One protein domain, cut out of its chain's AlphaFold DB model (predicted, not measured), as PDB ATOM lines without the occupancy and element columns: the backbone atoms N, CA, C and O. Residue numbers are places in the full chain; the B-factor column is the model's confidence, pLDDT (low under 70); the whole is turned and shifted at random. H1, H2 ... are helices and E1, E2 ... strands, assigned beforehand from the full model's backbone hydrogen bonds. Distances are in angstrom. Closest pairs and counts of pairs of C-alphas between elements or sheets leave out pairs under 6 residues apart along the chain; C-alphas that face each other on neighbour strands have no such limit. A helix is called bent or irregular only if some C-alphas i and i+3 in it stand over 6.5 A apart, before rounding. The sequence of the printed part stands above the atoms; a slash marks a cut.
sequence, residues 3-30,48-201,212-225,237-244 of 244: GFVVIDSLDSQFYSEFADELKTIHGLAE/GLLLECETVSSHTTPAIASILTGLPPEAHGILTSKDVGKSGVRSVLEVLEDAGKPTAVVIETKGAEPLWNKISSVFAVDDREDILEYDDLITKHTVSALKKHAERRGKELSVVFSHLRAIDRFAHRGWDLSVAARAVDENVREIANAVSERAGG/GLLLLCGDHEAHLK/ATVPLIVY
ATOM      1  N   GLY A   3      10.296  52.077 178.453       95.19
ATOM      2  CA  GLY A   3      10.938  53.287 178.967       95.19
ATOM      3  C   GLY A   3      12.286  52.915 179.576       95.19
ATOM      4  O   GLY A   3      12.341  52.005 180.394       95.19
ATOM      5  N   PHE A   4      13.369  53.566 179.167       97.81
ATOM      6  CA  PHE A   4      14.700  53.334 179.720       97.81
ATOM      7  C   PHE A   4      15.267  54.650 180.252       97.81
ATOM      8  O   PHE A   4      15.656  55.520 179.479       97.81
ATOM      9  N   VAL A   5      15.288  54.797 181.571       98.56
ATOM     10  CA  VAL A   5      15.714  56.010 182.264       98.56
ATOM     11  C   VAL A   5      17.055  55.761 182.943       98.56
ATOM     12  O   VAL A   5      17.189  54.849 183.757       98.56
ATOM     13  N   VAL A   6      18.040  56.594 182.633       98.62
ATOM     14  CA  VAL A   6      19.319  56.636 183.347       98.62
ATOM     15  C   VAL A   6      19.364  57.900 184.203       98.62
ATOM     16  O   VAL A   6      18.972  58.973 183.741       98.62
ATOM     17  N   ILE A   7      19.823  57.784 185.446       98.62
ATOM     18  CA  ILE A   7      19.952  58.906 186.379       98.62
ATOM     19  C   ILE A   7      21.433  59.108 186.716       98.62
ATOM     20  O   ILE A   7      22.053  58.242 187.331       98.62
ATOM     21  N   ASP A   8      21.968  60.266 186.331       97.44
ATOM     22  CA  ASP A   8      23.352  60.688 186.569       97.44
ATOM     23  C   ASP A   8      23.652  60.661 188.074       97.44
ATOM     24  O   ASP A   8      22.972  61.336 188.860       97.44
ATOM     25  N   SER A   9      24.669  59.899 188.478       96.12
ATOM     26  CA  SER A   9      25.105  59.758 189.876       96.12
ATOM     27  C   SER A   9      24.110  59.093 190.850       96.12
ATOM     28  O   SER A   9      24.259  59.241 192.066       96.12
ATOM     29  N   LEU A  10      23.099  58.350 190.386       97.38
ATOM     30  CA  LEU A  10      22.279  57.525 191.288       97.38
ATOM     31  C   LEU A  10      23.023  56.232 191.667       97.38
ATOM     32  O   LEU A  10      22.841  55.201 191.032       97.38
ATOM     33  N   ASP A  11      23.843  56.262 192.715       96.56
ATOM     34  CA  ASP A  11      24.488  55.054 193.253       96.56
ATOM     35  C   ASP A  11      23.686  54.374 194.366       96.56
ATOM     36  O   ASP A  11      22.764  54.958 194.939       96.56
ATOM     37  N   SER A  12      24.033  53.122 194.688       95.38
ATOM     38  CA  SER A  12      23.324  52.318 195.698       95.38
ATOM     39  C   SER A  12      23.308  52.982 197.080       95.38
ATOM     40  O   SER A  12      22.354  52.826 197.847       95.38
ATOM     41  N   GLN A  13      24.349  53.757 197.404       94.31
ATOM     42  CA  GLN A  13      24.424  54.480 198.666       94.31
ATOM     43  C   GLN A  13      23.470  55.682 198.671       94.31
ATOM     44  O   GLN A  13      22.743  55.854 199.639       94.31
ATOM     45  N   PHE A  14      23.429  56.489 197.607       96.19
ATOM     46  CA  PHE A  14      22.478  57.590 197.442       96.19
ATOM     47  C   PHE A  14      21.041  57.068 197.453       96.19
ATOM     48  O   PHE A  14      20.198  57.596 198.173       96.19
ATOM     49  N   TYR A  15      20.783  55.992 196.707       96.50
ATOM     50  CA  TYR A  15      19.488  55.321 196.663       96.50
ATOM     51  C   TYR A  15      18.991  54.931 198.064       96.50
ATOM     52  O   TYR A  15      17.822  55.136 198.385       96.50
ATOM     53  N   SER A  16      19.894  54.435 198.915       95.19
ATOM     54  CA  SER A  16      19.589  54.038 200.294       95.19
ATOM     55  C   SER A  16      19.495  55.230 201.262       95.19
ATOM     56  O   SER A  16      18.615  55.264 202.115       95.19
ATOM     57  N   GLU A  17      20.395  56.215 201.153       95.81
ATOM     58  CA  GLU A  17      20.461  57.392 202.039       95.81
ATOM     59  C   GLU A  17      19.252  58.326 201.882       95.81
ATOM     60  O   GLU A  17      18.846  58.950 202.860       95.81
ATOM     61  N   PHE A  18      18.677  58.404 200.680       97.12
ATOM     62  CA  PHE A  18      17.540  59.271 200.347       97.12
ATOM     63  C   PHE A  18      16.240  58.483 200.118       97.12
ATOM     64  O   PHE A  18      15.380  58.915 199.353       97.12
ATOM     65  N   ALA A  19      16.076  57.320 200.760       96.12
ATOM     66  CA  ALA A  19      14.893  56.470 200.583       96.12
ATOM     67  C   ALA A  19      13.565  57.200 200.877       96.12
ATOM     68  O   ALA A  19      12.585  57.021 200.155       96.12
ATOM     69  N   ASP A  20      13.551  58.093 201.873       97.06
ATOM     70  CA  ASP A  20      12.379  58.909 202.219       97.06
ATOM     71  C   ASP A  20      12.004  59.928 201.128       97.06
ATOM     72  O   ASP A  20      10.838  60.320 201.018       97.06
ATOM     73  N   GLU A  21      12.969  60.381 200.328       98.50
ATOM     74  CA  GLU A  21      12.748  61.263 199.183       98.50
ATOM     75  C   GLU A  21      12.455  60.504 197.885       98.50
ATOM     76  O   GLU A  21      11.739  61.028 197.037       98.50
ATOM     77  N   LEU A  22      12.983  59.287 197.744       97.50
ATOM     78  CA  LEU A  22      12.889  58.429 196.558       97.50
ATOM     79  C   LEU A  22      11.744  57.404 196.659       97.50
ATOM     80  O   LEU A  22      11.886  56.256 196.234       97.50
ATOM     81  N   LYS A  23      10.611  57.796 197.256       96.06
ATOM     82  CA  LYS A  23       9.504  56.880 197.586       96.06
ATOM     83  C   LYS A  23       8.940  56.154 196.375       96.06
ATOM     84  O   LYS A  23       8.631  54.971 196.474       96.06
ATOM     85  N   THR A  24       8.778  56.849 195.252       94.88
ATOM     86  CA  THR A  24       8.289  56.223 194.023       94.88
ATOM     87  C   THR A  24       9.313  55.220 193.519       94.88
ATOM     88  O   THR A  24       8.952  54.093 193.210       94.88
ATOM     89  N   ILE A  25      10.592  55.601 193.465       95.81
ATOM     90  CA  ILE A  25      11.656  54.717 192.974       95.81
ATOM     91  C   ILE A  25      11.793  53.460 193.847       95.81
ATOM     92  O   ILE A  25      11.928  52.366 193.306       95.81
ATOM     93  N   HIS A  26      11.723  53.585 195.175       94.88
ATOM     94  CA  HIS A  26      11.672  52.431 196.085       94.88
ATOM     95  C   HIS A  26      10.417  51.587 195.858       94.88
ATOM     96  O   HIS A  26      10.530  50.383 195.651       94.88
ATOM     97  N   GLY A  27       9.244  52.214 195.750       91.94
ATOM     98  CA  GLY A  27       7.991  51.508 195.476       91.94
ATOM     99  C   GLY A  27       7.959  50.764 194.131       91.94
ATOM    100  O   GLY A  27       7.232  49.786 194.001       91.94
ATOM    101  N   LEU A  28       8.753  51.174 193.131       91.31
ATOM    102  CA  LEU A  28       8.912  50.415 191.880       91.31
ATOM    103  C   LEU A  28       9.693  49.106 192.085       91.31
ATOM    104  O   LEU A  28       9.502  48.163 191.323       91.31
ATOM    105  N   ALA A  29      10.583  49.054 193.077       86.44
ATOM    106  CA  ALA A  29      11.412  47.894 193.402       86.44
ATOM    107  C   ALA A  29      10.769  46.945 194.426       86.44
ATOM    108  O   ALA A  29      11.110  45.763 194.452       86.44
ATOM    109  N   GLU A  30       9.880  47.447 195.283       80.69
ATOM    110  CA  GLU A  30       9.256  46.663 196.349       80.69
ATOM    111  C   GLU A  30       8.297  45.605 195.784       80.69
ATOM    112  O   GLU A  30       7.298  45.916 195.134       80.69
ATOM    113  N   GLY A  48       8.561  45.404 191.037       84.06
ATOM    114  CA  GLY A  48       9.663  45.248 190.092       84.06
ATOM    115  C   GLY A  48      10.794  44.369 190.638       84.06
ATOM    116  O   GLY A  48      10.731  43.818 191.736       84.06
ATOM    117  N   LEU A  49      11.853  44.220 189.848       91.75
ATOM    118  CA  LEU A  49      13.100  43.568 190.243       91.75
ATOM    119  C   LEU A  49      14.169  44.634 190.492       91.75
ATOM    120  O   LEU A  49      14.499  45.387 189.577       91.75
ATOM    121  N   LEU A  50      14.747  44.648 191.695       94.56
ATOM    122  CA  LEU A  50      15.936  45.436 192.022       94.56
ATOM    123  C   LEU A  50      17.197  44.577 191.892       94.56
ATOM    124  O   LEU A  50      17.335  43.540 192.539       94.56
ATOM    125  N   LEU A  51      18.132  45.037 191.069       95.62
ATOM    126  CA  LEU A  51      19.460  44.463 190.903       95.62
ATOM    127  C   LEU A  51      20.511  45.495 191.297       95.62
ATOM    128  O   LEU A  51      20.426  46.660 190.919       95.62
ATOM    129  N   GLU A  52      21.546  45.051 191.996       95.19
ATOM    130  CA  GLU A  52      22.726  45.865 192.265       95.19
ATOM    131  C   GLU A  52      23.786  45.583 191.193       95.19
ATOM    132  O   GLU A  52      24.180  44.435 190.981       95.19
ATOM    133  N   CYS A  53      24.216  46.619 190.473       95.06
ATOM    134  CA  CYS A  53      25.104  46.495 189.317       95.06
ATOM    135  C   CYS A  53      26.429  47.225 189.550       95.06
ATOM    136  O   CYS A  53      26.437  48.365 190.004       95.06
ATOM    137  N   GLU A  54      27.558  46.601 189.200       95.06
ATOM    138  CA  GLU A  54      28.866  47.269 189.237       95.06
ATOM    139  C   GLU A  54      28.949  48.377 188.180       95.06
ATOM    140  O   GLU A  54      28.613  48.178 187.011       95.06
ATOM    141  N   THR A  55      29.487  49.528 188.574       92.62
ATOM    142  CA  THR A  55      29.804  50.607 187.636       92.62
ATOM    143  C   THR A  55      30.993  50.227 186.750       92.62
ATOM    144  O   THR A  55      31.993  49.658 187.194       92.62
ATOM    145  N   VAL A  56      30.892  50.561 185.463       92.38
ATOM    146  CA  VAL A  56      31.958  50.338 184.463       92.38
ATOM    147  C   VAL A  56      32.858  51.560 184.278       92.38
ATOM    148  O   VAL A  56      33.912  51.477 183.652       92.38
ATOM    149  N   SER A  57      32.447  52.705 184.824       92.06
ATOM    150  CA  SER A  57      33.163  53.973 184.774       92.06
ATOM    151  C   SER A  57      32.707  54.881 185.917       92.06
ATOM    152  O   SER A  57      31.571  54.792 186.365       92.06
ATOM    153  N   SER A  58      33.574  55.801 186.341       90.69
ATOM    154  CA  SER A  58      33.270  56.869 187.304       90.69
ATOM    155  C   SER A  58      32.875  58.196 186.634       90.69
ATOM    156  O   SER A  58      33.041  59.259 187.228       90.69
ATOM    157  N   HIS A  59      32.497  58.155 185.354       91.88
ATOM    158  CA  HIS A  59      32.170  59.327 184.541       91.88
ATOM    159  C   HIS A  59      30.982  59.033 183.621       91.88
ATOM    160  O   HIS A  59      30.996  58.015 182.921       91.88
ATOM    161  N   THR A  60      30.045  59.980 183.542       93.38
ATOM    162  CA  THR A  60      28.781  59.909 182.791       93.38
ATOM    163  C   THR A  60      28.952  59.442 181.346       93.38
ATOM    164  O   THR A  60      28.347  58.465 180.916       93.38
ATOM    165  N   THR A  61      29.811  60.105 180.558       95.31
ATOM    166  CA  THR A  61      29.931  59.824 179.115       95.31
ATOM    167  C   THR A  61      30.328  58.371 178.807       95.31
ATOM    168  O   THR A  61      29.592  57.709 178.073       95.31
ATOM    169  N   PRO A  62      31.453  57.845 179.329       96.06
ATOM    170  CA  PRO A  62      31.791  56.434 179.154       96.06
ATOM    171  C   PRO A  62      30.774  55.477 179.793       96.06
ATOM    172  O   PRO A  62      30.519  54.430 179.205       96.06
ATOM    173  N   ALA A  63      30.156  55.820 180.931       96.62
ATOM    174  CA  ALA A  63      29.150  54.967 181.572       96.62
ATOM    175  C   ALA A  63      27.894  54.794 180.698       96.62
ATOM    176  O   ALA A  63      27.519  53.670 180.368       96.62
ATOM    177  N   ILE A  64      27.299  55.892 180.224       96.62
ATOM    178  CA  ILE A  64      26.142  55.861 179.316       96.62
ATOM    179  C   ILE A  64      26.493  55.170 177.997       96.62
ATOM    180  O   ILE A  64      25.704  54.379 177.481       96.62
ATOM    181  N   ALA A  65      27.678  55.433 177.441       96.75
ATOM    182  CA  ALA A  65      28.129  54.747 176.235       96.75
ATOM    183  C   ALA A  65      28.219  53.229 176.448       96.75
ATOM    184  O   ALA A  65      27.795  52.467 175.579       96.75
ATOM    185  N   SER A  66      28.699  52.782 177.609       97.56
ATOM    186  CA  SER A  66      28.723  51.362 177.960       97.56
ATOM    187  C   SER A  66      27.313  50.784 178.117       97.56
ATOM    188  O   SER A  66      27.031  49.733 177.545       97.56
ATOM    189  N   ILE A  67      26.398  51.496 178.785       97.06
ATOM    190  CA  ILE A  67      24.980  51.109 178.908       97.06
ATOM    191  C   ILE A  67      24.338  50.927 177.525       97.06
ATOM    192  O   ILE A  67      23.660  49.935 177.265       97.06
ATOM    193  N   LEU A  68      24.575  51.869 176.611       97.06
ATOM    194  CA  LEU A  68      23.968  51.854 175.283       97.06
ATOM    195  C   LEU A  68      24.636  50.878 174.312       97.06
ATOM    196  O   LEU A  68      23.998  50.490 173.340       97.06
ATOM    197  N   THR A  69      25.894  50.490 174.519       96.88
ATOM    198  CA  THR A  69      26.620  49.590 173.599       96.88
ATOM    199  C   THR A  69      26.764  48.165 174.123       96.88
ATOM    200  O   THR A  69      27.033  47.258 173.336       96.88
ATOM    201  N   GLY A  70      26.588  47.948 175.429       96.56
ATOM    202  CA  GLY A  70      26.862  46.673 176.093       96.56
ATOM    203  C   GLY A  70      28.352  46.319 176.156       96.56
ATOM    204  O   GLY A  70      28.696  45.157 176.364       96.56
ATOM    205  N   LEU A  71      29.242  47.291 175.935       97.06
ATOM    206  CA  LEU A  71      30.695  47.117 175.918       97.06
ATOM    207  C   LEU A  71      31.350  47.987 176.997       97.06
ATOM    208  O   LEU A  71      30.783  49.014 177.348       97.06
ATOM    209  N   PRO A  72      32.546  47.637 177.499       96.00
ATOM    210  CA  PRO A  72      33.288  48.511 178.403       96.00
ATOM    211  C   PRO A  72      33.966  49.686 177.657       96.00
ATOM    212  O   PRO A  72      34.139  49.612 176.428       96.00
ATOM    213  N   PRO A  73      34.402  50.749 178.369       96.00
ATOM    214  CA  PRO A  73      34.986  51.959 177.776       96.00
ATOM    215  C   PRO A  73      36.119  51.724 176.775       96.00
ATOM    216  O   PRO A  73      36.152  52.347 175.712       96.00
ATOM    217  N   GLU A  74      37.021  50.794 177.069       94.88
ATOM    218  CA  GLU A  74      38.146  50.416 176.214       94.88
ATOM    219  C   GLU A  74      37.723  49.746 174.902       94.88
ATOM    220  O   GLU A  74      38.435  49.851 173.904       94.88
ATOM    221  N   ALA A  75      36.564  49.083 174.881       96.44
ATOM    222  CA  ALA A  75      36.068  48.369 173.712       96.44
ATOM    223  C   ALA A  75      35.218  49.270 172.809       96.44
ATOM    224  O   ALA A  75      35.339  49.189 171.586       96.44
ATOM    225  N   HIS A  76      34.386  50.152 173.380       96.25
ATOM    226  CA  HIS A  76      33.618  51.109 172.578       96.25
ATOM    227  C   HIS A  76      34.387  52.398 172.249       96.25
ATOM    228  O   HIS A  76      33.988  53.125 171.339       96.25
ATOM    229  N   GLY A  77      35.480  52.700 172.955       96.12
ATOM    230  CA  GLY A  77      36.384  53.815 172.653       96.12
ATOM    231  C   GLY A  77      35.811  55.216 172.904       96.12
ATOM    232  O   GLY A  77      36.341  56.189 172.377       96.12
ATOM    233  N   ILE A  78      34.732  55.338 173.688       96.25
ATOM    234  CA  ILE A  78      34.104  56.628 174.040       96.25
ATOM    235  C   ILE A  78      34.499  56.963 175.478       96.25
ATOM    236  O   ILE A  78      33.780  56.634 176.414       96.25
ATOM    237  N   LEU A  79      35.669  57.570 175.667       94.25
ATOM    238  CA  LEU A  79      36.229  57.817 177.003       94.25
ATOM    239  C   LEU A  79      35.871  59.207 177.538       94.25
ATOM    240  O   LEU A  79      35.840  59.436 178.745       94.25
ATOM    241  N   THR A  80      35.608  60.150 176.637       92.81
ATOM    242  CA  THR A  80      35.292  61.543 176.946       92.81
ATOM    243  C   THR A  80      34.187  62.068 176.032       92.81
ATOM    244  O   THR A  80      33.884  61.491 174.987       92.81
ATOM    245  N   SER A  81      33.633  63.236 176.362       88.81
ATOM    246  CA  SER A  81      32.661  63.929 175.504       88.81
ATOM    247  C   SER A  81      33.192  64.261 174.104       88.81
ATOM    248  O   SER A  81      32.409  64.444 173.181       88.81
ATOM    249  N   LYS A  82      34.518  64.299 173.903       91.56
ATOM    250  CA  LYS A  82      35.130  64.525 172.582       91.56
ATOM    251  C   LYS A  82      35.074  63.298 171.676       91.56
ATOM    252  O   LYS A  82      35.320  63.447 170.478       91.56
ATOM    253  N   ASP A  83      34.815  62.122 172.232       91.94
ATOM    254  CA  ASP A  83      34.801  60.844 171.512       91.94
ATOM    255  C   ASP A  83      33.383  60.461 171.064       91.94
ATOM    256  O   ASP A  83      33.196  59.605 170.195       91.94
ATOM    257  N   VAL A  84      32.378  61.140 171.624       89.12
ATOM    258  CA  VAL A  84      30.966  61.012 171.269       89.12
ATOM    259  C   VAL A  84      30.790  61.254 169.766       89.12
ATOM    260  O   VAL A  84      31.277  62.234 169.206       89.12
ATOM    261  N   GLY A  85      30.151  60.295 169.092       88.75
ATOM    262  CA  GLY A  85      29.941  60.300 167.641       88.75
ATOM    263  C   GLY A  85      31.147  59.930 166.774       88.75
ATOM    264  O   GLY A  85      30.997  59.855 165.557       88.75
ATOM    265  N   LYS A  86      32.319  59.652 167.362       92.19
ATOM    266  CA  LYS A  86      33.504  59.170 166.627       92.19
ATOM    267  C   LYS A  86      33.670  57.656 166.668       92.19
ATOM    268  O   LYS A  86      34.373  57.104 165.824       92.19
ATOM    269  N   SER A  87      33.057  56.992 167.646       91.00
ATOM    270  CA  SER A  87      33.082  55.534 167.727       91.00
ATOM    271  C   SER A  87      32.330  54.905 166.553       91.00
ATOM    272  O   SER A  87      31.264  55.375 166.157       91.00
ATOM    273  N   GLY A  88      32.889  53.819 166.014       91.88
ATOM    274  CA  GLY A  88      32.224  52.974 165.020       91.88
ATOM    275  C   GLY A  88      31.261  51.949 165.630       91.88
ATOM    276  O   GLY A  88      30.642  51.187 164.889       91.88
ATOM    277  N   VAL A  89      31.151  51.894 166.961       95.00
ATOM    278  CA  VAL A  89      30.235  50.988 167.658       95.00
ATOM    279  C   VAL A  89      28.826  51.571 167.634       95.00
ATOM    280  O   VAL A  89      28.610  52.711 168.036       95.00
ATOM    281  N   ARG A  90      27.866  50.767 167.173       95.12
ATOM    282  CA  ARG A  90      26.443  51.120 167.191       95.12
ATOM    283  C   ARG A  90      25.858  50.898 168.581       95.12
ATOM    284  O   ARG A  90      26.111  49.867 169.200       95.12
ATOM    285  N   SER A  91      25.039  51.839 169.029       96.50
ATOM    286  CA  SER A  91      24.206  51.691 170.220       96.50
ATOM    287  C   SER A  91      23.060  50.698 169.993       96.50
ATOM    288  O   SER A  91      22.635  50.451 168.864       96.50
ATOM    289  N   VAL A  92      22.490  50.175 171.080       97.00
ATOM    290  CA  VAL A  92      21.279  49.348 171.069       97.00
ATOM    291  C   VAL A  92      20.106  50.073 170.406       97.00
ATOM    292  O   VAL A  92      19.293  49.432 169.745       97.00
ATOM    293  N   LEU A  93      20.047  51.407 170.501       97.12
ATOM    294  CA  LEU A  93      19.021  52.220 169.845       97.12
ATOM    295  C   LEU A  93      19.156  52.162 168.315       97.12
ATOM    296  O   LEU A  93      18.177  51.889 167.624       97.12
ATOM    297  N   GLU A  94      20.376  52.334 167.796       97.31
ATOM    298  CA  GLU A  94      20.680  52.198 166.363       97.31
ATOM    299  C   GLU A  94      20.432  50.764 165.871       97.31
ATOM    300  O   GLU A  94      19.819  50.562 164.826       97.31
ATOM    301  N   VAL A  95      20.850  49.753 166.643       97.25
ATOM    302  CA  VAL A  95      20.640  48.337 166.291       97.25
ATOM    303  C   VAL A  95      19.149  47.991 166.209       97.25
ATOM    304  O   VAL A  95      18.733  47.258 165.309       97.25
ATOM    305  N   LEU A  96      18.327  48.512 167.123       95.31
ATOM    306  CA  LEU A  96      16.876  48.328 167.087       95.31
ATOM    307  C   LEU A  96      16.242  49.057 165.898       95.31
ATOM    308  O   LEU A  96      15.393  48.474 165.217       95.31
ATOM    309  N   GLU A  97      16.680  50.283 165.607       94.75
ATOM    310  CA  GLU A  97      16.196  51.038 164.450       94.75
ATOM    311  C   GLU A  97      16.480  50.289 163.136       94.75
ATOM    312  O   GLU A  97      15.564  50.094 162.332       94.75
ATOM    313  N   ASP A  98      17.704  49.780 162.960       94.94
ATOM    314  CA  ASP A  98      18.110  48.964 161.806       94.94
ATOM    315  C   ASP A  98      17.265  47.682 161.683       94.94
ATOM    316  O   ASP A  98      16.950  47.229 160.579       94.94
ATOM    317  N   ALA A  99      16.833  47.112 162.814       94.75
ATOM    318  CA  ALA A  99      15.912  45.975 162.870       94.75
ATOM    319  C   ALA A  99      14.436  46.363 162.628       94.75
ATOM    320  O   ALA A  99      13.532  45.532 162.761       94.75
ATOM    321  N   GLY A 100      14.160  47.621 162.278       92.06
ATOM    322  CA  GLY A 100      12.824  48.130 161.994       92.06
ATOM    323  C   GLY A 100      11.952  48.323 163.235       92.06
ATOM    324  O   GLY A 100      10.721  48.344 163.082       92.06
ATOM    325  N   LYS A 101      12.574  48.446 164.417       92.06
ATOM    326  CA  LYS A 101      11.965  48.770 165.713       92.06
ATOM    327  C   LYS A 101      12.281  50.233 166.057       92.06
ATOM    328  O   LYS A 101      13.381  50.506 166.528       92.06
ATOM    329  N   PRO A 102      11.347  51.172 165.821       92.31
ATOM    330  CA  PRO A 102      11.589  52.599 166.026       92.31
ATOM    331  C   PRO A 102      12.065  52.910 167.448       92.31
ATOM    332  O   PRO A 102      11.467  52.426 168.408       92.31
ATOM    333  N   THR A 103      13.094  53.735 167.602       95.00
ATOM    334  CA  THR A 103      13.577  54.172 168.922       95.00
ATOM    335  C   THR A 103      13.556  55.688 169.081       95.00
ATOM    336  O   THR A 103      13.518  56.446 168.106       95.00
ATOM    337  N   ALA A 104      13.533  56.134 170.336       95.62
ATOM    338  CA  ALA A 104      13.647  57.536 170.692       95.62
ATOM    339  C   ALA A 104      14.703  57.755 171.776       95.62
ATOM    340  O   ALA A 104      14.890  56.908 172.651       95.62
ATOM    341  N   VAL A 105      15.346  58.920 171.730       97.75
ATOM    342  CA  VAL A 105      16.294  59.384 172.748       97.75
ATOM    343  C   VAL A 105      15.907  60.784 173.230       97.75
ATOM    344  O   VAL A 105      15.498  61.623 172.420       97.75
ATOM    345  N   VAL A 106      16.034  61.033 174.532       98.31
ATOM    346  CA  VAL A 106      15.735  62.307 175.199       98.31
ATOM    347  C   VAL A 106      16.886  62.664 176.141       98.31
ATOM    348  O   VAL A 106      16.934  62.195 177.277       98.31
ATOM    349  N   ILE A 107      17.854  63.439 175.655       97.75
ATOM    350  CA  ILE A 107      19.113  63.724 176.368       97.75
ATOM    351  C   ILE A 107      19.659  65.112 176.015       97.75
ATOM    352  O   ILE A 107      19.114  65.810 175.158       97.75
ATOM    353  N   GLU A 108      20.765  65.493 176.658       97.25
ATOM    354  CA  GLU A 108      21.485  66.730 176.357       97.25
ATOM    355  C   GLU A 108      21.912  66.790 174.880       97.25
ATOM    356  O   GLU A 108      22.320  65.780 174.296       97.25
ATOM    357  N   THR A 109      21.814  67.980 174.278       96.50
ATOM    358  CA  THR A 109      22.030  68.213 172.843       96.50
ATOM    359  C   THR A 109      23.308  67.580 172.299       96.50
ATOM    360  O   THR A 109      23.219  66.820 171.335       96.50
ATOM    361  N   LYS A 110      24.477  67.801 172.916       93.25
ATOM    362  CA  LYS A 110      25.761  67.249 172.434       93.25
ATOM    363  C   LYS A 110      25.807  65.725 172.490       93.25
ATOM    364  O   LYS A 110      26.425  65.095 171.634       93.25
ATOM    365  N   GLY A 111      25.159  65.126 173.489       93.25
ATOM    366  CA  GLY A 111      24.987  63.674 173.578       93.25
ATOM    367  C   GLY A 111      24.054  63.111 172.499       93.25
ATOM    368  O   GLY A 111      24.267  61.997 172.024       93.25
ATOM    369  N   ALA A 112      23.039  63.880 172.095       95.25
ATOM    370  CA  ALA A 112      22.039  63.496 171.098       95.25
ATOM    371  C   ALA A 112      22.513  63.637 169.642       95.25
ATOM    372  O   ALA A 112      22.040  62.885 168.786       95.25
ATOM    373  N   GLU A 113      23.437  64.557 169.343       95.12
ATOM    374  CA  GLU A 113      23.854  64.859 167.962       95.12
ATOM    375  C   GLU A 113      24.244  63.631 167.122       95.12
ATOM    376  O   GLU A 113      23.791  63.512 165.979       95.12
ATOM    377  N   PRO A 114      25.029  62.667 167.650       94.06
ATOM    378  CA  PRO A 114      25.441  61.498 166.878       94.06
ATOM    379  C   PRO A 114      24.305  60.561 166.471       94.06
ATOM    380  O   PRO A 114      24.529  59.674 165.643       94.06
ATOM    381  N   LEU A 115      23.128  60.709 167.081       95.50
ATOM    382  CA  LEU A 115      21.941  59.899 166.820       95.50
ATOM    383  C   LEU A 115      21.000  60.571 165.810       95.50
ATOM    384  O   LEU A 115      20.053  59.934 165.334       95.50
ATOM    385  N   TRP A 116      21.256  61.829 165.424       94.25
ATOM    386  CA  TRP A 116      20.473  62.497 164.390       94.25
ATOM    387  C   TRP A 116      20.511  61.717 163.078       94.25
ATOM    388  O   TRP A 116      21.568  61.356 162.566       94.25
ATOM    389  N   ASN A 117      19.324  61.487 162.514       91.62
ATOM    390  CA  ASN A 117      19.100  60.702 161.297       91.62
ATOM    391  C   ASN A 117      19.453  59.208 161.400       91.62
ATOM    392  O   ASN A 117      19.347  58.510 160.393       91.62
ATOM    393  N   LYS A 118      19.836  58.710 162.582       94.94
ATOM    394  CA  LYS A 118      20.112  57.286 162.812       94.94
ATOM    395  C   LYS A 118      19.000  56.547 163.545       94.94
ATOM    396  O   LYS A 118      18.936  55.329 163.451       94.94
ATOM    397  N   ILE A 119      18.149  57.274 164.266       94.81
ATOM    398  CA  ILE A 119      16.986  56.735 164.977       94.81
ATOM    399  C   ILE A 119      15.719  57.533 164.656       94.81
ATOM    400  O   ILE A 119      15.782  58.658 164.149       94.81
ATOM    401  N   SER A 120      14.558  56.957 164.959       93.94
ATOM    402  CA  SER A 120      13.251  57.509 164.599       93.94
ATOM    403  C   SER A 120      12.931  58.858 165.244       93.94
ATOM    404  O   SER A 120      12.205  59.666 164.650       93.94
ATOM    405  N   SER A 121      13.394  59.120 166.469       93.88
ATOM    406  CA  SER A 121      13.130  60.384 167.169       93.88
ATOM    407  C   SER A 121      14.267  60.794 168.100       93.88
ATOM    408  O   SER A 121      14.731  60.011 168.921       93.88
ATOM    409  N   VAL A 122      14.680  62.055 168.004       96.31
ATOM    410  CA  VAL A 122      15.692  62.656 168.876       96.31
ATOM    411  C   VAL A 122      15.107  63.921 169.486       96.31
ATOM    412  O   VAL A 122      14.720  64.833 168.755       96.31
ATOM    413  N   PHE A 123      15.042  63.964 170.814       96.88
ATOM    414  CA  PHE A 123      14.626  65.127 171.590       96.88
ATOM    415  C   PHE A 123      15.852  65.653 172.338       96.88
ATOM    416  O   PHE A 123      16.230  65.134 173.384       96.88
ATOM    417  N   ALA A 124      16.508  66.645 171.743       97.00
ATOM    418  CA  ALA A 124      17.678  67.296 172.313       97.00
ATOM    419  C   ALA A 124      17.246  68.412 173.274       97.00
ATOM    420  O   ALA A 124      16.403  69.237 172.912       97.00
ATOM    421  N   VAL A 125      17.820  68.433 174.477       97.81
ATOM    422  CA  VAL A 125      17.626  69.503 175.466       97.81
ATOM    423  C   VAL A 125      18.963  70.196 175.701       97.81
ATOM    424  O   VAL A 125      19.937  69.556 176.087       97.81
ATOM    425  N   ASP A 126      19.029  71.505 175.473       97.25
ATOM    426  CA  ASP A 126      20.260  72.263 175.717       97.25
ATOM    427  C   ASP A 126      20.624  72.262 177.209       97.25
ATOM    428  O   ASP A 126      19.739  72.291 178.066       97.25
ATOM    429  N   ASP A 127      21.924  72.244 177.523       93.56
ATOM    430  CA  ASP A 127      22.412  72.364 178.903       93.56
ATOM    431  C   ASP A 127      21.896  73.665 179.541       93.56
ATOM    432  O   ASP A 127      21.843  74.718 178.896       93.56
ATOM    433  N   ARG A 128      21.520  73.600 180.822       92.88
ATOM    434  CA  ARG A 128      20.925  74.728 181.553       92.88
ATOM    435  C   ARG A 128      21.630  74.978 182.871       92.88
ATOM    436  O   ARG A 128      22.187  74.074 183.495       92.88
ATOM    437  N   GLU A 129      21.574  76.231 183.314       91.81
ATOM    438  CA  GLU A 129      21.993  76.581 184.669       91.81
ATOM    439  C   GLU A 129      21.038  75.974 185.702       91.81
ATOM    440  O   GLU A 129      21.504  75.340 186.654       91.81
ATOM    441  N   ASP A 130      19.727  76.102 185.472       96.31
ATOM    442  CA  ASP A 130      18.690  75.429 186.248       96.31
ATOM    443  C   ASP A 130      18.574  73.964 185.814       96.31
ATOM    444  O   ASP A 130      18.007  73.630 184.770       96.31
ATOM    445  N   ILE A 131      19.158  73.079 186.621       97.62
ATOM    446  CA  ILE A 131      19.151  71.646 186.339       97.62
ATOM    447  C   ILE A 131      17.785  71.001 186.600       97.62
ATOM    448  O   ILE A 131      17.473  69.990 185.980       97.62
ATOM    449  N   LEU A 132      16.956  71.585 187.470       98.25
ATOM    450  CA  LEU A 132      15.612  71.065 187.713       98.25
ATOM    451  C   LEU A 132      14.713  71.350 186.509       98.25
ATOM    452  O   LEU A 132      13.968  70.472 186.086       98.25
ATOM    453  N   GLU A 133      14.841  72.536 185.907       98.19
ATOM    454  CA  GLU A 133      14.167  72.850 184.641       98.19
ATOM    455  C   GLU A 133      14.656  71.948 183.496       98.19
ATOM    456  O   GLU A 133      13.862  71.505 182.666       98.19
ATOM    457  N   TYR A 134      15.958  71.645 183.441       98.50
ATOM    458  CA  TYR A 134      16.493  70.688 182.469       98.50
ATOM    459  C   TYR A 134      15.841  69.303 182.628       98.50
ATOM    460  O   TYR A 134      15.341  68.761 181.643       98.50
ATOM    461  N   ASP A 135      15.801  68.751 183.845       98.62
ATOM    462  CA  ASP A 135      15.215  67.427 184.089       98.62
ATOM    463  C   ASP A 135      13.697  67.418 183.829       98.62
ATOM    464  O   ASP A 135      13.196  66.478 183.219       98.62
ATOM    465  N   ASP A 136      12.970  68.489 184.169       98.50
ATOM    466  CA  ASP A 136      11.546  68.654 183.827       98.50
ATOM    467  C   ASP A 136      11.303  68.615 182.303       98.50
ATOM    468  O   ASP A 136      10.357  67.981 181.824       98.50
ATOM    469  N   LEU A 137      12.184  69.223 181.501       98.56
ATOM    470  CA  LEU A 137      12.098  69.143 180.039       98.56
ATOM    471  C   LEU A 137      12.392  67.737 179.512       98.56
ATOM    472  O   LEU A 137      11.690  67.272 178.607       98.56
ATOM    473  N   ILE A 138      13.387  67.047 180.079       98.69
ATOM    474  CA  ILE A 138      13.658  65.638 179.765       98.69
ATOM    475  C   ILE A 138      12.415  64.795 180.066       98.69
ATOM    476  O   ILE A 138      11.969  64.037 179.201       98.69
ATOM    477  N   THR A 139      11.796  64.966 181.234       98.69
ATOM    478  CA  THR A 139      10.567  64.267 181.631       98.69
ATOM    479  C   THR A 139       9.430  64.543 180.659       98.69
ATOM    480  O   THR A 139       8.869  63.606 180.089       98.69
ATOM    481  N   LYS A 140       9.138  65.812 180.354       98.19
ATOM    482  CA  LYS A 140       8.072  66.198 179.414       98.19
ATOM    483  C   LYS A 140       8.267  65.600 178.025       98.19
ATOM    484  O   LYS A 140       7.310  65.109 177.419       98.19
ATOM    485  N   HIS A 141       9.490  65.618 177.500       97.56
ATOM    486  CA  HIS A 141       9.794  65.006 176.208       97.56
ATOM    487  C   HIS A 141       9.695  63.478 176.253       97.56
ATOM    488  O   HIS A 141       9.132  62.890 175.327       97.56
ATOM    489  N   THR A 142      10.150  62.853 177.338       97.31
ATOM    490  CA  THR A 142      10.050  61.404 177.564       97.31
ATOM    491  C   THR A 142       8.592  60.963 177.623       97.31
ATOM    492  O   THR A 142       8.181  60.102 176.849       97.31
ATOM    493  N   VAL A 143       7.772  61.618 178.449       95.62
ATOM    494  CA  VAL A 143       6.326  61.378 178.550       95.62
ATOM    495  C   VAL A 143       5.642  61.621 177.205       95.62
ATOM    496  O   VAL A 143       4.825  60.811 176.774       95.62
ATOM    497  N   SER A 144       5.994  62.689 176.481       93.00
ATOM    498  CA  SER A 144       5.444  62.943 175.143       93.00
ATOM    499  C   SER A 144       5.792  61.828 174.154       93.00
ATOM    500  O   SER A 144       4.923  61.404 173.393       93.00
ATOM    501  N   ALA A 145       7.030  61.332 174.158       91.88
ATOM    502  CA  ALA A 145       7.455  60.224 173.307       91.88
ATOM    503  C   ALA A 145       6.745  58.914 173.688       91.88
ATOM    504  O   ALA A 145       6.245  58.211 172.811       91.88
ATOM    505  N   LEU A 146       6.622  58.632 174.986       89.75
ATOM    506  CA  LEU A 146       5.900  57.477 175.517       89.75
ATOM    507  C   LEU A 146       4.401  57.523 175.210       89.75
ATOM    508  O   LEU A 146       3.823  56.477 174.947       89.75
ATOM    509  N   LYS A 147       3.767  58.698 175.189       85.44
ATOM    510  CA  LYS A 147       2.336  58.842 174.868       85.44
ATOM    511  C   LYS A 147       2.057  58.914 173.370       85.44
ATOM    512  O   LYS A 147       0.961  58.586 172.925       85.44
ATOM    513  N   LYS A 148       3.033  59.335 172.562       74.56
ATOM    514  CA  LYS A 148       2.887  59.345 171.107       74.56
ATOM    515  C   LYS A 148       2.851  57.909 170.579       74.56
ATOM    516  O   LYS A 148       3.838  57.166 170.622       74.56
ATOM    517  N   HIS A 149       1.724  57.545 169.979       57.25
ATOM    518  CA  HIS A 149       1.696  56.505 168.960       57.25
ATOM    519  C   HIS A 149       2.427  57.095 167.754       57.25
ATOM    520  O   HIS A 149       1.945  58.041 167.136       57.25
ATOM    521  N   ALA A 150       3.656  56.659 167.481       49.69
ATOM    522  CA  ALA A 150       4.400  57.193 166.350       49.69
ATOM    523  C   ALA A 150       3.668  56.831 165.042       49.69
ATOM    524  O   ALA A 150       3.731  55.715 164.537       49.69
ATOM    525  N   GLU A 151       2.966  57.813 164.480       43.72
ATOM    526  CA  GLU A 151       2.251  57.723 163.202       43.72
ATOM    527  C   GLU A 151       3.200  57.731 161.992       43.72
ATOM    528  O   GLU A 151       2.778  57.531 160.850       43.72
ATOM    529  N   ARG A 152       4.516  57.898 162.195       43.22
ATOM    530  CA  ARG A 152       5.485  57.710 161.110       43.22
ATOM    531  C   ARG A 152       5.571  56.227 160.764       43.22
ATOM    532  O   ARG A 152       6.210  55.444 161.455       43.22
ATOM    533  N   ARG A 153       4.952  55.874 159.633       51.94
ATOM    534  CA  ARG A 153       4.898  54.518 159.053       51.94
ATOM    535  C   ARG A 153       4.061  53.508 159.850       51.94
ATOM    536  O   ARG A 153       4.227  52.310 159.643       51.94
ATOM    537  N   GLY A 154       3.168  53.977 160.729       59.72
ATOM    538  CA  GLY A 154       2.257  53.116 161.495       59.72
ATOM    539  C   GLY A 154       2.954  52.163 162.473       59.72
ATOM    540  O   GLY A 154       2.413  51.102 162.768       59.72
ATOM    541  N   LYS A 155       4.168  52.503 162.933       67.69
ATOM    542  CA  LYS A 155       4.944  51.687 163.872       67.69
ATOM    543  C   LYS A 155       5.167  52.435 165.173       67.69
ATOM    544  O   LYS A 155       5.698  53.539 165.183       67.69
ATOM    545  N   GLU A 156       4.825  51.787 166.272       79.44
ATOM    546  CA  GLU A 156       5.058  52.315 167.606       79.44
ATOM    547  C   GLU A 156       6.549  52.318 167.983       79.44
ATOM    548  O   GLU A 156       7.310  51.443 167.561       79.44
ATOM    549  N   LEU A 157       6.959  53.298 168.801       86.38
ATOM    550  CA  LEU A 157       8.286  53.301 169.421       86.38
ATOM    551  C   LEU A 157       8.471  52.015 170.224       86.38
ATOM    552  O   LEU A 157       7.575  51.585 170.925       86.38
ATOM    553  N   SER A 158       9.612  51.360 170.119       90.12
ATOM    554  CA  SER A 158       9.915  50.179 170.928       90.12
ATOM    555  C   SER A 158      10.597  50.572 172.232       90.12
ATOM    556  O   SER A 158      10.303  49.974 173.266       90.12
ATOM    557  N   VAL A 159      11.462  51.590 172.176       94.00
ATOM    558  CA  VAL A 159      12.272  52.079 173.298       94.00
ATOM    559  C   VAL A 159      12.291  53.605 173.298       94.00
ATOM    560  O   VAL A 159      12.502  54.214 172.246       94.00
ATOM    561  N   VAL A 160      12.113  54.206 174.473       96.31
ATOM    562  CA  VAL A 160      12.397  55.619 174.746       96.31
ATOM    563  C   VAL A 160      13.490  55.675 175.807       96.31
ATOM    564  O   VAL A 160      13.247  55.283 176.943       96.31
ATOM    565  N   PHE A 161      14.682  56.134 175.430       98.44
ATOM    566  CA  PHE A 161      15.798  56.346 176.352       98.44
ATOM    567  C   PHE A 161      15.825  57.792 176.852       98.44
ATOM    568  O   PHE A 161      15.711  58.709 176.035       98.44
ATOM    569  N   SER A 162      16.038  58.011 178.148       98.56
ATOM    570  CA  SER A 162      16.202  59.344 178.731       98.56
ATOM    571  C   SER A 162      17.284  59.403 179.808       98.56
ATOM    572  O   SER A 162      17.645  58.386 180.398       98.56
ATOM    573  N   HIS A 163      17.824  60.604 180.039       98.56
ATOM    574  CA  HIS A 163      18.893  60.836 181.013       98.56
ATOM    575  C   HIS A 163      18.609  62.054 181.907       98.56
ATOM    576  O   HIS A 163      18.583  63.185 181.410       98.56
ATOM    577  N   LEU A 164      18.426  61.813 183.209       98.62
ATOM    578  CA  LEU A 164      18.209  62.827 184.253       98.62
ATOM    579  C   LEU A 164      19.520  63.148 184.976       98.62
ATOM    580  O   LEU A 164      20.353  62.263 185.130       98.62
ATOM    581  N   ARG A 165      19.717  64.396 185.413       97.81
ATOM    582  CA  ARG A 165      21.031  64.924 185.838       97.81
ATOM    583  C   ARG A 165      21.030  65.686 187.163       97.81
ATOM    584  O   ARG A 165      22.088  66.151 187.597       97.81
ATOM    585  N   ALA A 166      19.874  65.875 187.803       98.00
ATOM    586  CA  ALA A 166      19.772  66.714 188.995       98.00
ATOM    587  C   ALA A 166      20.689  66.255 190.140       98.00
ATOM    588  O   ALA A 166      21.336  67.106 190.752       98.00
ATOM    589  N   ILE A 167      20.799  64.947 190.403       97.81
ATOM    590  CA  ILE A 167      21.621  64.410 191.505       97.81
ATOM    591  C   ILE A 167      23.092  64.810 191.338       97.81
ATOM    592  O   ILE A 167      23.639  65.485 192.218       97.81
ATOM    593  N   ASP A 168      23.711  64.472 190.203       96.06
ATOM    594  CA  ASP A 168      25.112  64.809 189.915       96.06
ATOM    595  C   ASP A 168      25.381  66.319 190.032       96.06
ATOM    596  O   ASP A 168      26.293  66.775 190.736       96.06
ATOM    597  N   ARG A 169      24.534  67.145 189.402       95.88
ATOM    598  CA  ARG A 169      24.739  68.599 189.407       95.88
ATOM    599  C   ARG A 169      24.601  69.201 190.800       95.88
ATOM    600  O   ARG A 169      25.379  70.100 191.138       95.88
ATOM    601  N   PHE A 170      23.651  68.734 191.607       96.75
ATOM    602  CA  PHE A 170      23.521  69.182 192.992       96.75
ATOM    603  C   PHE A 170      24.726  68.744 193.831       96.75
ATOM    604  O   PHE A 170      25.274  69.569 194.569       96.75
ATOM    605  N   ALA A 171      25.203  67.508 193.660       94.12
ATOM    606  CA  ALA A 171      26.399  67.003 194.334       94.12
ATOM    607  C   ALA A 171      27.636  67.856 194.014       94.12
ATOM    608  O   ALA A 171      28.329  68.328 194.925       94.12
ATOM    609  N   HIS A 172      27.873  68.152 192.734       91.94
ATOM    610  CA  HIS A 172      28.987  68.995 192.302       91.94
ATOM    611  C   HIS A 172      28.913  70.428 192.843       91.94
ATOM    612  O   HIS A 172      29.941  71.001 193.225       91.94
ATOM    613  N   ARG A 173      27.710  71.009 192.902       92.75
ATOM    614  CA  ARG A 173      27.484  72.372 193.409       92.75
ATOM    615  C   ARG A 173      27.436  72.442 194.939       92.75
ATOM    616  O   ARG A 173      27.526  73.534 195.495       92.75
ATOM    617  N   GLY A 174      27.375  71.299 195.627       92.12
ATOM    618  CA  GLY A 174      27.209  71.231 197.080       92.12
ATOM    619  C   GLY A 174      25.852  71.768 197.534       92.12
ATOM    620  O   GLY A 174      25.769  72.403 198.583       92.12
ATOM    621  N   TRP A 175      24.828  71.581 196.705       94.81
ATOM    622  CA  TRP A 175      23.448  71.951 196.998       94.81
ATOM    623  C   TRP A 175      22.734  70.844 197.782       94.81
ATOM    624  O   TRP A 175      23.289  69.769 198.008       94.81
ATOM    625  N   ASP A 176      21.509  71.124 198.224       96.44
ATOM    626  CA  ASP A 176      20.712  70.192 199.019       96.44
ATOM    627  C   ASP A 176      20.254  68.987 198.184       96.44
ATOM    628  O   ASP A 176      19.366  69.085 197.339       96.44
ATOM    629  N   LEU A 177      20.871  67.834 198.434       97.25
ATOM    630  CA  LEU A 177      20.599  66.590 197.717       97.25
ATOM    631  C   LEU A 177      19.191  66.042 197.964       97.25
ATOM    632  O   LEU A 177      18.675  65.344 197.096       97.25
ATOM    633  N   SER A 178      18.539  66.397 199.077       98.06
ATOM    634  CA  SER A 178      17.146  65.998 199.320       98.06
ATOM    635  C   SER A 178      16.192  66.657 198.314       98.06
ATOM    636  O   SER A 178      15.218  66.047 197.873       98.06
ATOM    637  N   VAL A 179      16.509  67.878 197.867       98.38
ATOM    638  CA  VAL A 179      15.760  68.573 196.809       98.38
ATOM    639  C   VAL A 179      15.942  67.859 195.470       98.38
ATOM    640  O   VAL A 179      14.956  67.629 194.771       98.38
ATOM    641  N   ALA A 180      17.176  67.471 195.130       98.19
ATOM    642  CA  ALA A 180      17.450  66.711 193.911       98.19
ATOM    643  C   ALA A 180      16.753  65.344 193.922       98.19
ATOM    644  O   ALA A 180      16.125  64.983 192.931       98.19
ATOM    645  N   ALA A 181      16.803  64.623 195.045       98.56
ATOM    646  CA  ALA A 181      16.147  63.330 195.203       98.56
ATOM    647  C   ALA A 181      14.629  63.430 194.968       98.56
ATOM    648  O   ALA A 181      14.102  62.712 194.126       98.56
ATOM    649  N   ARG A 182      13.938  64.387 195.609       98.75
ATOM    650  CA  ARG A 182      12.488  64.592 195.402       98.75
ATOM    651  C   ARG A 182      12.140  64.958 193.965       98.75
ATOM    652  O   ARG A 182      11.134  64.491 193.445       98.75
ATOM    653  N   ALA A 183      12.948  65.809 193.334       98.62
ATOM    654  CA  ALA A 183      12.717  66.203 191.949       98.62
ATOM    655  C   ALA A 183      12.894  65.018 190.987       98.62
ATOM    656  O   ALA A 183      12.085  64.836 190.081       98.62
ATOM    657  N   VAL A 184      13.921  64.190 191.195       98.69
ATOM    658  CA  VAL A 184      14.121  62.965 190.411       98.69
ATOM    659  C   VAL A 184      12.994  61.961 190.654       98.69
ATOM    660  O   VAL A 184      12.480  61.417 189.681       98.69
ATOM    661  N   ASP A 185      12.565  61.751 191.900       98.69
ATOM    662  CA  ASP A 185      11.447  60.849 192.222       98.69
ATOM    663  C   ASP A 185      10.155  61.261 191.503       98.69
ATOM    664  O   ASP A 185       9.499  60.442 190.864       98.69
ATOM    665  N   GLU A 186       9.842  62.559 191.524       98.62
ATOM    666  CA  GLU A 186       8.694  63.145 190.829       98.62
ATOM    667  C   GLU A 186       8.762  62.925 189.309       98.62
ATOM    668  O   GLU A 186       7.795  62.474 188.691       98.62
ATOM    669  N   ASN A 187       9.928  63.173 188.709       98.75
ATOM    670  CA  ASN A 187      10.166  62.936 187.288       98.75
ATOM    671  C   ASN A 187       9.990  61.454 186.913       98.75
ATOM    672  O   ASN A 187       9.335  61.126 185.920       98.75
ATOM    673  N   VAL A 188      10.538  60.542 187.723       98.31
ATOM    674  CA  VAL A 188      10.390  59.095 187.513       98.31
ATOM    675  C   VAL A 188       8.935  58.671 187.668       98.31
ATOM    676  O   VAL A 188       8.457  57.876 186.862       98.31
ATOM    677  N   ARG A 189       8.194  59.238 188.626       97.56
ATOM    678  CA  ARG A 189       6.759  58.986 188.804       97.56
ATOM    679  C   ARG A 189       5.955  59.324 187.556       97.56
ATOM    680  O   ARG A 189       5.111  58.533 187.136       97.56
ATOM    681  N   GLU A 190       6.203  60.479 186.943       97.62
ATOM    682  CA  GLU A 190       5.528  60.856 185.696       97.62
ATOM    683  C   GLU A 190       5.853  59.898 184.542       97.62
ATOM    684  O   GLU A 190       4.953  59.494 183.795       97.62
ATOM    685  N   ILE A 191       7.120  59.496 184.411       96.94
ATOM    686  CA  ILE A 191       7.561  58.556 183.373       96.94
ATOM    687  C   ILE A 191       6.952  57.166 183.600       96.94
ATOM    688  O   ILE A 191       6.404  56.586 182.660       96.94
ATOM    689  N   ALA A 192       6.991  56.650 184.829       94.06
ATOM    690  CA  ALA A 192       6.420  55.358 185.199       94.06
ATOM    691  C   ALA A 192       4.911  55.318 184.928       94.06
ATOM    692  O   ALA A 192       4.423  54.384 184.291       94.06
ATOM    693  N   ASN A 193       4.181  56.377 185.294       92.31
ATOM    694  CA  ASN A 193       2.762  56.506 184.964       92.31
ATOM    695  C   ASN A 193       2.524  56.464 183.449       92.31
ATOM    696  O   ASN A 193       1.626  55.761 182.992       92.31
ATOM    697  N   ALA A 194       3.345  57.152 182.647       91.75
ATOM    698  CA  ALA A 194       3.218  57.124 181.190       91.75
ATOM    699  C   ALA A 194       3.508  55.734 180.584       91.75
ATOM    700  O   ALA A 194       2.866  55.349 179.603       91.75
ATOM    701  N   VAL A 195       4.443  54.967 181.160       90.25
ATOM    702  CA  VAL A 195       4.696  53.567 180.771       90.25
ATOM    703  C   VAL A 195       3.492  52.682 181.115       90.25
ATOM    704  O   VAL A 195       3.032  51.925 180.255       90.25
ATOM    705  N   SER A 196       2.940  52.813 182.324       86.38
ATOM    706  CA  SER A 196       1.792  52.032 182.812       86.38
ATOM    707  C   SER A 196       0.485  52.347 182.080       86.38
ATOM    708  O   SER A 196      -0.256  51.432 181.715       86.38
ATOM    709  N   GLU A 197       0.207  53.621 181.789       83.75
ATOM    710  CA  GLU A 197      -0.940  54.039 180.969       83.75
ATOM    711  C   GLU A 197      -0.894  53.363 179.591       83.75
ATOM    712  O   GLU A 197      -1.907  52.874 179.089       83.75
ATOM    713  N   ARG A 198       0.302  53.257 179.000       75.06
ATOM    714  CA  ARG A 198       0.508  52.580 177.716       75.06
ATOM    715  C   ARG A 198       0.401  51.055 177.799       75.06
ATOM    716  O   ARG A 198       0.105  50.417 176.790       75.06
ATOM    717  N   ALA A 199       0.628  50.478 178.977       69.25
ATOM    718  CA  ALA A 199       0.395  49.064 179.263       69.25
ATOM    719  C   ALA A 199      -1.098  48.730 179.494       69.25
ATOM    720  O   ALA A 199      -1.475  47.563 179.493       69.25
ATOM    721  N   GLY A 200      -1.966  49.737 179.655       62.97
ATOM    722  CA  GLY A 200      -3.422  49.550 179.690       62.97
ATOM    723  C   GLY A 200      -4.107  49.607 181.064       62.97
ATOM    724  O   GLY A 200      -5.165  49.001 181.223       62.97
ATOM    725  N   GLY A 201      -3.595  50.343 182.055       50.91
ATOM    726  CA  GLY A 201      -4.370  50.650 183.276       50.91
ATOM    727  C   GLY A 201      -5.070  52.015 183.177       50.91
ATOM    728  O   GLY A 201      -4.404  52.994 182.878       50.91
ATOM    729  N   GLY A 212       3.878  47.384 179.050       83.38
ATOM    730  CA  GLY A 212       4.865  48.421 179.350       83.38
ATOM    731  C   GLY A 212       5.963  47.823 180.221       83.38
ATOM    732  O   GLY A 212       5.668  46.976 181.053       83.38
ATOM    733  N   LEU A 213       7.208  48.212 179.972       91.44
ATOM    734  CA  LEU A 213       8.376  47.880 180.780       91.44
ATOM    735  C   LEU A 213       9.137  49.181 181.038       91.44
ATOM    736  O   LEU A 213       9.305  49.988 180.118       91.44
ATOM    737  N   LEU A 214       9.597  49.380 182.261       94.75
ATOM    738  CA  LEU A 214      10.461  50.455 182.704       94.75
ATOM    739  C   LEU A 214      11.781  49.845 183.180       94.75
ATOM    740  O   LEU A 214      11.818  49.009 184.076       94.75
ATOM    741  N   LEU A 215      12.877  50.280 182.568       97.00
ATOM    742  CA  LEU A 215      14.225  50.080 183.083       97.00
ATOM    743  C   LEU A 215      14.704  51.408 183.658       97.00
ATOM    744  O   LEU A 215      14.698  52.417 182.953       97.00
ATOM    745  N   LEU A 216      15.122  51.406 184.916       97.56
ATOM    746  CA  LEU A 216      15.675  52.570 185.600       97.56
ATOM    747  C   LEU A 216      17.023  52.194 186.201       97.56
ATOM    748  O   LEU A 216      17.097  51.223 186.948       97.56
ATOM    749  N   CYS A 217      18.078  52.954 185.924       97.56
ATOM    750  CA  CYS A 217      19.362  52.713 186.573       97.56
ATOM    751  C   CYS A 217      20.169  53.984 186.827       97.56
ATOM    752  O   CYS A 217      19.978  55.002 186.163       97.56
ATOM    753  N   GLY A 218      21.106  53.901 187.768       97.88
ATOM    754  CA  GLY A 218      22.226  54.839 187.818       97.88
ATOM    755  C   GLY A 218      23.270  54.543 186.744       97.88
ATOM    756  O   GLY A 218      23.273  53.463 186.150       97.88
ATOM    757  N   ASP A 219      24.175  55.484 186.498       96.44
ATOM    758  CA  ASP A 219      25.309  55.303 185.585       96.44
ATOM    759  C   ASP A 219      26.655  55.152 186.315       96.44
ATOM    760  O   ASP A 219      27.470  54.304 185.936       96.44
ATOM    761  N   HIS A 220      26.886  55.936 187.369       93.69
ATOM    762  CA  HIS A 220      28.097  55.904 188.182       93.69
ATOM    763  C   HIS A 220      27.892  56.398 189.625       93.69
ATOM    764  O   HIS A 220      26.803  56.797 190.029       93.69
ATOM    765  N   GLU A 221      28.975  56.367 190.410       92.88
ATOM    766  CA  GLU A 221      29.013  56.851 191.796       92.88
ATOM    767  C   GLU A 221      28.749  58.359 191.904       92.88
ATOM    768  O   GLU A 221      29.324  59.151 191.152       92.88
ATOM    769  N   ALA A 222      27.964  58.768 192.901       87.38
ATOM    770  CA  ALA A 222      27.726  60.157 193.242       87.38
ATOM    771  C   ALA A 222      28.989  60.842 193.767       87.38
ATOM    772  O   ALA A 222      29.623  60.422 194.741       87.38
ATOM    773  N   HIS A 223      29.315  61.995 193.184       80.88
ATOM    774  CA  HIS A 223      30.487  62.787 193.548       80.88
ATOM    775  C   HIS A 223      30.308  63.592 194.854       80.88
ATOM    776  O   HIS A 223      30.387  64.824 194.873       80.88
ATOM    777  N   LEU A 224      30.117  62.914 195.991       75.75
ATOM    778  CA  LEU A 224      29.965  63.562 197.298       75.75
ATOM    779  C   LEU A 224      31.316  63.940 197.925       75.75
ATOM    780  O   LEU A 224      32.209  63.110 198.110       75.75
ATOM    781  N   LYS A 225      31.462  65.204 198.353       62.31
ATOM    782  CA  LYS A 225      32.687  65.702 199.020       62.31
ATOM    783  C   LYS A 225      33.051  64.904 200.281       62.31
ATOM    784  O   LYS A 225      34.237  64.746 200.565       62.31
ATOM    785  N   ALA A 237      32.207  50.824 192.925       88.50
ATOM    786  CA  ALA A 237      30.912  51.412 193.223       88.50
ATOM    787  C   ALA A 237      29.801  50.664 192.474       88.50
ATOM    788  O   ALA A 237      30.011  50.203 191.343       88.50
ATOM    789  N   THR A 238      28.631  50.578 193.097       95.25
ATOM    790  CA  THR A 238      27.442  49.937 192.538       95.25
ATOM    791  C   THR A 238      26.310  50.941 192.339       95.25
ATOM    792  O   THR A 238      26.237  51.967 193.018       95.25
ATOM    793  N   VAL A 239      25.431  50.643 191.388       96.75
ATOM    794  CA  VAL A 239      24.221  51.412 191.072       96.75
ATOM    795  C   VAL A 239      23.000  50.487 191.106       96.75
ATOM    796  O   VAL A 239      23.129  49.306 190.755       96.75
ATOM    797  N   PRO A 240      21.811  50.983 191.492       97.00
ATOM    798  CA  PRO A 240      20.583  50.220 191.361       97.00
ATOM    799  C   PRO A 240      20.191  50.103 189.883       97.00
ATOM    800  O   PRO A 240      20.322  51.055 189.111       97.00
ATOM    801  N   LEU A 241      19.666  48.942 189.510       97.25
ATOM    802  CA  LEU A 241      18.917  48.694 188.285       97.25
ATOM    803  C   LEU A 241      17.545  48.151 188.682       97.25
ATOM    804  O   LEU A 241      17.448  47.065 189.247       97.25
ATOM    805  N   ILE A 242      16.497  48.900 188.366       96.31
ATOM    806  CA  ILE A 242      15.107  48.524 188.606       96.31
ATOM    807  C   ILE A 242      14.469  48.136 187.277       96.31
ATOM    808  O   ILE A 242      14.566  48.869 186.288       96.31
ATOM    809  N   VAL A 243      13.817  46.977 187.267       94.56
ATOM    810  CA  VAL A 243      13.032  46.452 186.148       94.56
ATOM    811  C   VAL A 243      11.576  46.368 186.597       94.56
ATOM    812  O   VAL A 243      11.258  45.527 187.434       94.56
ATOM    813  N   TYR A 244      10.714  47.234 186.067       89.06
ATOM    814  CA  TYR A 244       9.305  47.363 186.459       89.06
ATOM    815  C   TYR A 244       8.361  47.217 185.265       89.06
ATOM    816  O   TYR A 244       8.566  47.933 184.261       89.06
TER     817      TYR A 244
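Overview. This is residues 3 to 30, 48 to 201, 212 to 225 and 237 to 244 of the 244 residues of an uncharacterized protein of Methanophagales archaeon (UniProt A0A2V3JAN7). A twisted seven-stranded sheet runs through the middle of a three-layer body, with helices over both faces. The long helices H7 and H9 lie side by side along the strands over one face, where H1 and H2 stand toward the E2 edge and H8 makes a hairpin with H9; H3, H5 and H6 cover the other face, with H4 packed on H3. The printed part has 204 residues, with nine named helices and seven named strands in the order E1 H1 H2 E2 H3 H4 H5 E3 H6 E4 H7 E5 H8 H9 E6 E7. The sheet, E2 E7 E6 E1 E5 E3 E4, is mixed, and so is the class, helices and strands; the whole is compact, radius of gyration of the C-alphas 16.0 A, spans 46 by 43 by 32 A.

Along the chain. Across the sheet stand E2, residues 49 to 54, E7, 238 to 243, E6, 213 to 218, 17.0 A long, E1, 3 to 7, E5, 159 to 164, E3, 103 to 108, and E4, 121 to 125. C-alpha 3 is at (10.938, 53.287, 178.967) and C-alpha 243 at (13.032, 46.452, 186.148). The helices are H1, 12 to 17, H2, 23 to 29, H3, 60 to 69, H4, 73 to 76, H5, 92 to 98, H6, 109 to 115, H7, 131 to 147, 24.0 A, H8, 166 to 173, and H9, 177 to 199, 32.5 A. H6 is irregular: C-alphas 111 and 114 are 7.1 A apart.

Arrangement. E7 is antiparallel to E2 (N 51 and O 241, 2.8 A) and E6 (N 242 and O 216, 2.8 A). The pairs E6 and E1 (N 5 and O 215, 2.8 A), E1 and E5 (N 6 and O 162, 2.9 A), E5 and E3 (N 106 and O 161, 2.8 A), and E3 and E4 (N 123 and O 105, 2.9 A) are parallel. E3, H6, E4 form a strand-helix-strand unit, parallel neighbour strands joined through a helix; E4, H7, E5 form a split one, with E3 between its strands; both crossovers are right-handed. H9, the hub, touches H7 at a shallow tilt of 6 degrees, the same way, closest C-alphas Val 143 and Ile 191, 5.7 A. With residues 185 to 189 alone H9 touches H2, closest C-alphas Thr 24 and Asp 185, 5.9 A. On the opposite face H3 touches H4, closest C-alphas Pro 62 and Pro 73, 5.7 A. Every O i to N i+4 pair is within hydrogen-bond range in H1, H3, H5, H7, H8 and H9; H2 has 2 of 3, H6 1 of 3 beside 2 of 4 O i to N i+3 pairs, and H4 is too short.

Size, cuts and confidence. The C-alphas farthest apart, of Arg 153 and Lys 225, are 49.9 A apart. Residues 31 to 47, 202 to 211 and 226 to 236 are cut out, with C-alpha gaps of 6.4, 10.3 and 15.5 A. The links H4 to H5 and H7 to E5 are long. Mean pLDDT of the printed part is 92.4; residues 149 to 155, 199 to 201 and 225 are under 70.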